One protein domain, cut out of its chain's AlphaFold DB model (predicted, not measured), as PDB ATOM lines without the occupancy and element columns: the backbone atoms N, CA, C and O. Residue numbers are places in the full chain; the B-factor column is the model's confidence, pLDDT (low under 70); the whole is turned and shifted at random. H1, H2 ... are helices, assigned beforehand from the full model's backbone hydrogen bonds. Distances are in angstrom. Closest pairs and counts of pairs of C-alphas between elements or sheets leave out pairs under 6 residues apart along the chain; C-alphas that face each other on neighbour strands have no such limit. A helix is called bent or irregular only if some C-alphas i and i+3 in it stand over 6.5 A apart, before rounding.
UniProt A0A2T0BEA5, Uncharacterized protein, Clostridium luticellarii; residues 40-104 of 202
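Overview. This is residues 40 to 104 of the 202 residues of an uncharacterized protein of Clostridium luticellarii (UniProt A0A2T0BEA5). A compact cluster of helices is built on one longer helix, H3: H1 and H5 pack on opposite sides of it, H2 and H4 both lie toward a third side, and the side away from H2 and H4 has no named helix over it. H4 folds back beside the first part of H3 in a helical hairpin, and H2 lies near both H3 and H4 without clearly touching either. The printed part has 65 residues, with five named helices in the order H1, H2, H3, H4, H5 and no named strand; the class is all helix, with 41 residues in the helices. The whole is compact, with a radius of gyration of the C-alphas of 10.5 A, and its rounded outline spans 27 by 25 by 24 A.

Along the chain. H1, residues 40 to 43, begins with C-alpha 40 at (36.081, 8.587, 14.569) and is 5.2 A long from first to last C-alpha. H2, residues 47 to 56, is 14.5 A long. H3, residues 63 to 77, is the longest at 19.6 A and begins with C-alpha 63 at (47.582, 15.442, 7.658). H3 is irregular, but only just: C-alphas 68 and 71 are 6.7 A apart, and its line is a rough one. H4, residues 85 to 90, is 8.6 A long. H5, residues 97 to 102, is 8.8 A long and ends with C-alpha 102 at (41.575, 30.260, 10.925).

Arrangement. H3 is the hub, touching three other helices. H1 touches H3, the closest C-alphas being those of Cys 43 and Ser 70, 4.9 A apart. H4 touches H3 at residues 63 to 67 of H3 alone; the closest C-alphas, those of Ser 63 and Tyr 87, are 4.7 A apart. H3 and H4 form a hairpin, at a shallow tilt of 26 degrees, opposite ways. H5 touches H3 at a steep tilt of 66 degrees, the same way, with the closest C-alphas, those of Pro 72 and Val 99, 6.4 A apart. H2 is close to H3 but not clearly touching, the closest C-alphas being those of Val 47 and Leu 74, 6.3 A apart; their steep tilt is 48 degrees, opposite ways. H2 is also close to H4 but not clearly touching, with the closest C-alphas, those of Val 54 and Lys 86, 6.8 A apart; their lines are only just about perpendicular, at 73 degrees. H2 and H5 are apart, and so are H1 and H4. In H2 and H5 every O i to N i+4 pair is within hydrogen-bond range; in H3 it is 7 of 11 and in H4 1 of 2, while H1 is too short for such a pair.

Size, cuts and confidence. The two C-alphas farthest apart, those of Lys 40 and Arg 104, are 27.8 A apart. The printed part has no cut. The link from H1 to H2 is tight, the other three are short, and no link is long. The mean pLDDT of the printed part is 92.9, and residue 40 is under 70.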
ATOM      1  N   LYS A  40      36.440   8.468  13.144       68.75
ATOM      2  CA  LYS A  40      36.081   8.587  14.569       68.75
ATOM      3  C   LYS A  40      37.305   8.829  15.456       68.75
ATOM      4  O   LYS A  40      37.208   9.628  16.385       68.75
ATOM      5  N   GLY A  41      38.439   8.198  15.148       80.25
ATOM      6  CA  GLY A  41      39.716   8.446  15.818       80.25
ATOM      7  C   GLY A  41      40.175   9.900  15.674       80.25
ATOM      8  O   GLY A  41      40.438  10.563  16.674       80.25
ATOM      9  N   TYR A  42      40.171  10.439  14.452       87.25
ATOM     10  CA  TYR A  42      40.595  11.821  14.190       87.25
ATOM     11  C   TYR A  42      39.641  12.874  14.775       87.25
ATOM     12  O   TYR A  42      40.103  13.889  15.299       87.25
ATOM     13  N   CYS A  43      38.329  12.632  14.788       84.00
ATOM     14  CA  CYS A  43      37.369  13.503  15.482       84.00
ATOM     15  C   CYS A  43      37.609  13.577  17.004       84.00
ATOM     16  O   CYS A  43      37.193  14.544  17.647       84.00
ATOM     17  N   GLY A  44      38.239  12.547  17.580       85.69
ATOM     18  CA  GLY A  44      38.531  12.423  19.006       85.69
ATOM     19  C   GLY A  44      39.860  13.030  19.455       85.69
ATOM     20  O   GLY A  44      40.080  13.109  20.666       85.69
ATOM     21  N   LEU A  45      40.719  13.477  18.527       92.19
ATOM     22  CA  LEU A  45      42.009  14.076  18.880       92.19
ATOM     23  C   LEU A  45      41.821  15.274  19.810       92.19
ATOM     24  O   LEU A  45      40.994  16.161  19.581       92.19
ATOM     25  N   LYS A  46      42.627  15.319  20.868       93.12
ATOM     26  CA  LYS A  46      42.695  16.436  21.805       93.12
ATOM     27  C   LYS A  46      43.665  17.485  21.282       93.12
ATOM     28  O   LYS A  46      44.690  17.185  20.679       93.12
ATOM     29  N   VAL A  47      43.398  18.748  21.606       93.56
ATOM     30  CA  VAL A  47      44.282  19.858  21.212       93.56
ATOM     31  C   VAL A  47      45.708  19.690  21.758       93.56
ATOM     32  O   VAL A  47      46.672  20.107  21.127       93.56
ATOM     33  N   GLU A  48      45.859  19.051  22.918       93.81
ATOM     34  CA  GLU A  48      47.164  18.762  23.526       93.81
ATOM     35  C   GLU A  48      47.996  17.788  22.693       93.81
ATOM     36  O   GLU A  48      49.213  17.931  22.635       93.81
ATOM     37  N   GLU A  49      47.354  16.837  22.015       94.94
ATOM     38  CA  GLU A  49      48.033  15.903  21.116       94.94
ATOM     39  C   GLU A  49      48.587  16.638  19.895       94.94
ATOM     40  O   GLU A  49      49.725  16.392  19.501       94.94
ATOM     41  N   ILE A  50      47.845  17.625  19.381       97.06
ATOM     42  CA  ILE A  50      48.316  18.526  18.321       97.06
ATOM     43  C   ILE A  50      49.522  19.351  18.783       97.06
ATOM     44  O   ILE A  50      50.529  19.426  18.083       97.06
ATOM     45  N   PHE A  51      49.464  19.949  19.978       97.00
ATOM     46  CA  PHE A  51      50.597  20.711  20.513       97.00
ATOM     47  C   PHE A  51      51.860  19.852  20.665       97.00
ATOM     48  O   PHE A  51      52.950  20.302  20.311       97.00
ATOM     49  N   LYS A  52      51.722  18.625  21.183       96.56
ATOM     50  CA  LYS A  52      52.849  17.697  21.344       96.56
ATOM     51  C   LYS A  52      53.423  17.287  19.994       96.56
ATOM     52  O   LYS A  52      54.633  17.363  19.806       96.56
ATOM     53  N   ASP A  53      52.568  16.935  19.042       97.56
ATOM     54  CA  ASP A  53      53.012  16.510  17.718       97.56
ATOM     55  C   ASP A  53      53.698  17.646  16.935       97.56
ATOM     56  O   ASP A  53      54.650  17.418  16.192       97.56
ATOM     57  N   VAL A  54      53.298  18.903  17.134       98.00
ATOM     58  CA  VAL A  54      54.020  20.059  16.575       98.00
ATOM     59  C   VAL A  54      55.428  20.199  17.161       98.00
ATOM     60  O   VAL A  54      56.366  20.529  16.433       98.00
ATOM     61  N   LEU A  55      55.596  19.950  18.461       97.56
ATOM     62  CA  LEU A  55      56.890  20.082  19.138       97.56
ATOM     63  C   LEU A  55      57.854  18.930  18.842       97.56
ATOM     64  O   LEU A  55      59.061  19.171  18.738       97.56
ATOM     65  N   PHE A  56      57.328  17.708  18.736       97.25
ATOM     66  CA  PHE A  56      58.119  16.474  18.730       97.25
ATOM     67  C   PHE A  56      58.001  15.641  17.450       97.25
ATOM     68  O   PHE A  56      58.780  14.709  17.293       97.25
ATOM     69  N   ASP A  57      57.070  15.968  16.550       94.00
ATOM     70  CA  ASP A  57      56.813  15.227  15.304       94.00
ATOM     71  C   ASP A  57      56.609  13.717  15.521       94.00
ATOM     72  O   ASP A  57      57.125  12.891  14.775       94.00
ATOM     73  N   ASN A  58      55.887  13.355  16.585       89.50
ATOM     74  CA  ASN A  58      55.764  11.981  17.083       89.50
ATOM     75  C   ASN A  58      54.335  11.413  17.045       89.50
ATOM     76  O   ASN A  58      54.111  10.296  17.503       89.50
ATOM     77  N   GLY A  59      53.366  12.172  16.538       87.31
ATOM     78  CA  GLY A  59      51.966  11.766  16.464       87.31
ATOM     79  C   GLY A  59      51.659  10.823  15.302       87.31
ATOM     80  O   GLY A  59      50.648  10.134  15.350       87.31
ATOM     81  N   ASN A  60      52.514  10.775  14.269       89.81
ATOM     82  CA  ASN A  60      52.318   9.963  13.055       89.81
ATOM     83  C   ASN A  60      50.912  10.111  12.439       89.81
ATOM     84  O   ASN A  60      50.347   9.164  11.893       89.81
ATOM     85  N   TYR A  61      50.338  11.310  12.547       93.94
ATOM     86  CA  TYR A  61      49.001  11.606  12.057       93.94
ATOM     87  C   TYR A  61      48.990  11.833  10.543       93.94
ATOM     88  O   TYR A  61      49.880  12.480   9.986       93.94
ATOM     89  N   ASP A  62      47.926  11.372   9.894       94.56
ATOM     90  CA  ASP A  62      47.606  11.703   8.510       94.56
ATOM     91  C   ASP A  62      47.118  13.156   8.439       94.56
ATOM     92  O   ASP A  62      46.051  13.503   8.954       94.56
ATOM     93  N   SER A  63      47.899  14.018   7.785       96.25
ATOM     94  CA  SER A  63      47.582  15.442   7.658       96.25
ATOM     95  C   SER A  63      46.245  15.717   6.973       96.25
ATOM     96  O   SER A  63      45.585  16.687   7.342       96.25
ATOM     97  N   ASN A  64      45.819  14.889   6.016       95.94
ATOM     98  CA  ASN A  64      44.532  15.065   5.351       95.94
ATOM     99  C   ASN A  64      43.396  14.838   6.347       95.94
ATOM    100  O   ASN A  64      42.522  15.693   6.469       95.94
ATOM    101  N   LEU A  65      43.455  13.752   7.123       95.12
ATOM    102  CA  LEU A  65      42.437  13.451   8.134       95.12
ATOM    103  C   LEU A  65      42.451  14.452   9.296       95.12
ATOM    104  O   LEU A  65      41.385  14.851   9.764       95.12
ATOM    105  N   VAL A  66      43.624  14.929   9.730       96.44
ATOM    106  CA  VAL A  66      43.692  16.007  10.733       96.44
ATOM    107  C   VAL A  66      43.006  17.266  10.208       96.44
ATOM    108  O   VAL A  66      42.207  17.871  10.924       96.44
ATOM    109  N   VAL A  67      43.277  17.660   8.962       97.06
ATOM    110  CA  VAL A  67      42.703  18.871   8.362       97.06
ATOM    111  C   VAL A  67      41.195  18.750   8.145       97.06
ATOM    112  O   VAL A  67      40.479  19.713   8.427       97.06
ATOM    113  N   THR A  68      40.696  17.605   7.672       95.50
ATOM    114  CA  THR A  68      39.274  17.448   7.323       95.50
ATOM    115  C   THR A  68      38.394  17.047   8.499       95.50
ATOM    116  O   THR A  68      37.238  17.458   8.538       95.50
ATOM    117  N   GLU A  69      38.912  16.288   9.468       94.38
ATOM    118  CA  GLU A  69      38.113  15.726  10.568       94.38
ATOM    119  C   GLU A  69      38.441  16.392  11.919       94.38
ATOM    120  O   GLU A  69      37.539  16.825  12.641       94.38
ATOM    121  N   SER A  70      39.725  16.544  12.269       95.44
ATOM    122  CA  SER A  70      40.135  17.022  13.603       95.44
ATOM    123  C   SER A  70      40.065  18.541  13.759       95.44
ATOM    124  O   SER A  70      39.461  19.049  14.708       95.44
ATOM    125  N   LEU A  71      40.681  19.300  12.844       95.81
ATOM    126  CA  LEU A  71      40.767  20.760  12.941       95.81
ATOM    127  C   LEU A  71      39.389  21.439  13.014       95.81
ATOM    128  O   LEU A  71      39.241  22.329  13.857       95.81
ATOM    129  N   PRO A  72      38.354  21.029  12.250       93.94
ATOM    130  CA  PRO A  72      37.022  21.624  12.365       93.94
ATOM    131  C   PRO A  72      36.402  21.494  13.762       93.94
ATOM    132  O   PRO A  72      35.687  22.397  14.200       93.94
ATOM    133  N   VAL A  73      36.672  20.399  14.480       93.56
ATOM    134  CA  VAL A  73      36.198  20.189  15.859       93.56
ATOM    135  C   VAL A  73      37.054  20.981  16.847       93.56
ATOM    136  O   VAL A  73      36.527  21.680  17.719       93.56
ATOM    137  N   LEU A  74      38.377  20.908  16.702       95.06
ATOM    138  CA  LEU A  74      39.333  21.532  17.615       95.06
ATOM    139  C   LEU A  74      39.253  23.058  17.600       95.06
ATOM    140  O   LEU A  74      39.233  23.674  18.669       95.06
ATOM    141  N   LEU A  75      39.164  23.661  16.415       94.19
ATOM    142  CA  LEU A  75      39.107  25.112  16.237       94.19
ATOM    143  C   LEU A  75      37.828  25.721  16.826       94.19
ATOM    144  O   LEU A  75      37.897  26.812  17.389       94.19
ATOM    145  N   LYS A  76      36.698  24.996  16.793       90.56
ATOM    146  CA  LYS A  76      35.440  25.428  17.434       90.56
ATOM    147  C   LYS A  76      35.551  25.507  18.957       90.56
ATOM    148  O   LYS A  76      34.922  26.360  19.571       90.56
ATOM    149  N   ARG A  77      36.324  24.604  19.570       87.81
ATOM    150  CA  ARG A  77      36.476  24.504  21.033       87.81
ATOM    151  C   ARG A  77      37.646  25.325  21.582       87.81
ATOM    152  O   ARG A  77      37.664  25.635  22.765       87.81
ATOM    153  N   ASN A  78      38.624  25.661  20.739       86.38
ATOM    154  CA  ASN A  78      39.897  26.270  21.138       86.38
ATOM    155  C   ASN A  78      40.230  27.482  20.258       86.38
ATOM    156  O   ASN A  78      41.301  27.556  19.645       86.38
ATOM    157  N   THR A  79      39.295  28.428  20.169       76.50
ATOM    158  CA  THR A  79      39.350  29.562  19.242       76.50
ATOM    159  C   THR A  79      40.710  30.267  19.254       76.50
ATOM    160  O   THR A  79      41.173  30.769  20.279       76.50
ATOM    161  N   GLY A  80      41.369  30.297  18.091       71.88
ATOM    162  CA  GLY A  80      42.631  31.016  17.872       71.88
ATOM    163  C   GLY A  80      43.863  30.459  18.598       71.88
ATOM    164  O   GLY A  80      44.917  31.105  18.576       71.88
ATOM    165  N   SER A  81      43.747  29.290  19.233       83.19
ATOM    166  CA  SER A  81      44.819  28.682  20.030       83.19
ATOM    167  C   SER A  81      45.374  27.388  19.440       83.19
ATOM    168  O   SER A  81      46.390  26.916  19.929       83.19
ATOM    169  N   VAL A  82      44.749  26.822  18.406       95.19
ATOM    170  CA  VAL A  82      45.196  25.565  17.783       95.19
ATOM    171  C   VAL A  82      46.309  25.848  16.762       95.19
ATOM    172  O   VAL A  82      46.093  26.681  15.879       95.19
ATOM    173  N   PRO A  83      47.478  25.188  16.850       96.44
ATOM    174  CA  PRO A  83      48.448  25.132  15.758       96.44
ATOM    175  C   PRO A  83      47.873  24.321  14.591       96.44
ATOM    176  O   PRO A  83      47.345  23.228  14.796       96.44
ATOM    177  N   ILE A  84      47.943  24.858  13.377       97.19
ATOM    178  CA  ILE A  84      47.337  24.250  12.181       97.19
ATOM    179  C   ILE A  84      48.340  24.063  11.040       97.19
ATOM    180  O   ILE A  84      48.083  23.292  10.116       97.19
ATOM    181  N   TYR A  85      49.474  24.764  11.093       97.81
ATOM    182  CA  TYR A  85      50.352  25.007   9.957       97.81
ATOM    183  C   TYR A  85      51.107  23.749   9.540       97.81
ATOM    184  O   TYR A  85      51.156  23.447   8.346       97.81
ATOM    185  N   LYS A  86      51.580  22.941  10.499       97.56
ATOM    186  CA  LYS A  86      52.153  21.613  10.240       97.56
ATOM    187  C   LYS A  86      51.276  20.768   9.317       97.56
ATOM    188  O   LYS A  86      51.777  20.258   8.317       97.56
ATOM    189  N   TYR A  87      49.985  20.637   9.619       97.81
ATOM    190  CA  TYR A  87      49.102  19.741   8.867       97.81
ATOM    191  C   TYR A  87      48.649  20.350   7.548       97.81
ATOM    192  O   TYR A  87      48.767  19.687   6.523       97.81
ATOM    193  N   ILE A  88      48.222  21.619   7.527       97.06
ATOM    194  CA  ILE A  88      47.822  22.252   6.258       97.06
ATOM    195  C   ILE A  88      48.996  22.346   5.277       97.06
ATOM    196  O   ILE A  88      48.785  22.321   4.072       97.06
ATOM    197  N   SER A  89      50.243  22.426   5.765       96.25
ATOM    198  CA  SER A  89      51.417  22.487   4.889       96.25
ATOM    199  C   SER A  89      51.663  21.190   4.117       96.25
ATOM    200  O   SER A  89      52.227  21.260   3.023       96.25
ATOM    201  N   LYS A  90      51.229  20.055   4.685       95.44
ATOM    202  CA  LYS A  90      51.403  18.686   4.181       95.44
ATOM    203  C   LYS A  90      50.116  18.095   3.587       95.44
ATOM    204  O   LYS A  90      50.163  17.003   3.031       95.44
ATOM    205  N   ALA A  91      48.977  18.762   3.754       95.19
ATOM    206  CA  ALA A  91      47.702  18.284   3.244       95.19
ATOM    207  C   ALA A  91      47.652  18.387   1.714       95.19
ATOM    208  O   ALA A  91      48.082  19.381   1.130       95.19
ATOM    209  N   THR A  92      47.106  17.356   1.076       96.00
ATOM    210  CA  THR A  92      46.872  17.275  -0.374       96.00
ATOM    211  C   THR A  92      45.391  17.380  -0.736       96.00
ATOM    212  O   THR A  92      45.043  17.437  -1.913       96.00
ATOM    213  N   VAL A  93      44.518  17.411   0.272       94.69
ATOM    214  CA  VAL A  93      43.070  17.600   0.136       94.69
ATOM    215  C   VAL A  93      42.682  19.073   0.213       94.69
ATOM    216  O   VAL A  93      43.433  19.913   0.714       94.69
ATOM    217  N   GLU A  94      41.470  19.384  -0.242       95.38
ATOM    218  CA  GLU A  94      40.893  20.712  -0.063       95.38
ATOM    219  C   GLU A  94      40.743  21.037   1.432       95.38
ATOM    220  O   GLU A  94      40.132  20.293   2.203       95.38
ATOM    221  N   ILE A  95      41.314  22.170   1.847       96.50
ATOM    222  CA  ILE A  95      41.228  22.641   3.228       96.50
ATOM    223  C   ILE A  95      39.791  23.126   3.478       96.50
ATOM    224  O   ILE A  95      39.342  24.025   2.768       96.50
ATOM    225  N   PRO A  96      39.066  22.629   4.496       96.06
ATOM    226  CA  PRO A  96      37.707  23.091   4.774       96.06
ATOM    227  C   PRO A  96      37.642  24.603   5.026       96.06
ATOM    228  O   PRO A  96      38.487  25.144   5.741       96.06
ATOM    229  N   ALA A  97      36.602  25.284   4.533       95.00
ATOM    230  CA  ALA A  97      36.459  26.746   4.630       95.00
ATOM    231  C   ALA A  97      36.651  27.294   6.059       95.00
ATOM    232  O   ALA A  97      37.330  28.295   6.273       95.00
ATOM    233  N   TYR A  98      36.121  26.602   7.072       91.50
ATOM    234  CA  TYR A  98      36.304  27.000   8.472       91.50
ATOM    235  C   TYR A  98      37.775  26.962   8.927       91.50
ATOM    236  O   TYR A  98      38.208  27.828   9.687       91.50
ATOM    237  N   VAL A  99      38.551  25.987   8.445       95.19
ATOM    238  CA  VAL A  99      39.996  25.905   8.694       95.19
ATOM    239  C   VAL A  99      40.718  27.011   7.925       95.19
ATOM    240  O   VAL A  99      41.569  27.677   8.510       95.19
ATOM    241  N   GLN A 100      40.329  27.285   6.674       95.31
ATOM    242  CA  GLN A 100      40.882  28.400   5.893       95.31
ATOM    243  C   GLN A 100      40.709  29.745   6.617       95.31
ATOM    244  O   GLN A 100      41.659  30.515   6.725       95.31
ATOM    245  N   HIS A 101      39.540  30.011   7.211       94.25
ATOM    246  CA  HIS A 101      39.291  31.235   7.987       94.25
ATOM    247  C   HIS A 101      40.141  31.364   9.264       94.25
ATOM    248  O   HIS A 101      40.300  32.470   9.798       94.25
ATOM    249  N   ALA A 102      40.675  30.255   9.778       94.56
ATOM    250  CA  ALA A 102      41.575  30.260  10.925       94.56
ATOM    251  C   ALA A 102      43.030  30.584  10.542       94.56
ATOM    252  O   ALA A 102      43.814  30.940  11.427       94.56
ATOM    253  N   ILE A 103      43.385  30.498   9.254       95.12
ATOM    254  CA  ILE A 103      44.731  30.792   8.758       95.12
ATOM    255  C   ILE A 103      45.047  32.267   8.995       95.12
ATOM    256  O   ILE A 103      44.300  33.175   8.624       95.12
ATOM    257  N   ARG A 104      46.181  32.502   9.654       94.12
ATOM    258  CA  ARG A 104      46.801  33.820   9.792       94.12
ATOM    259  C   ARG A 104      47.994  33.919   8.859       94.12
ATOM    260  O   ARG A 104      48.827  33.013   8.860       94.12
TER     261      ARG A 104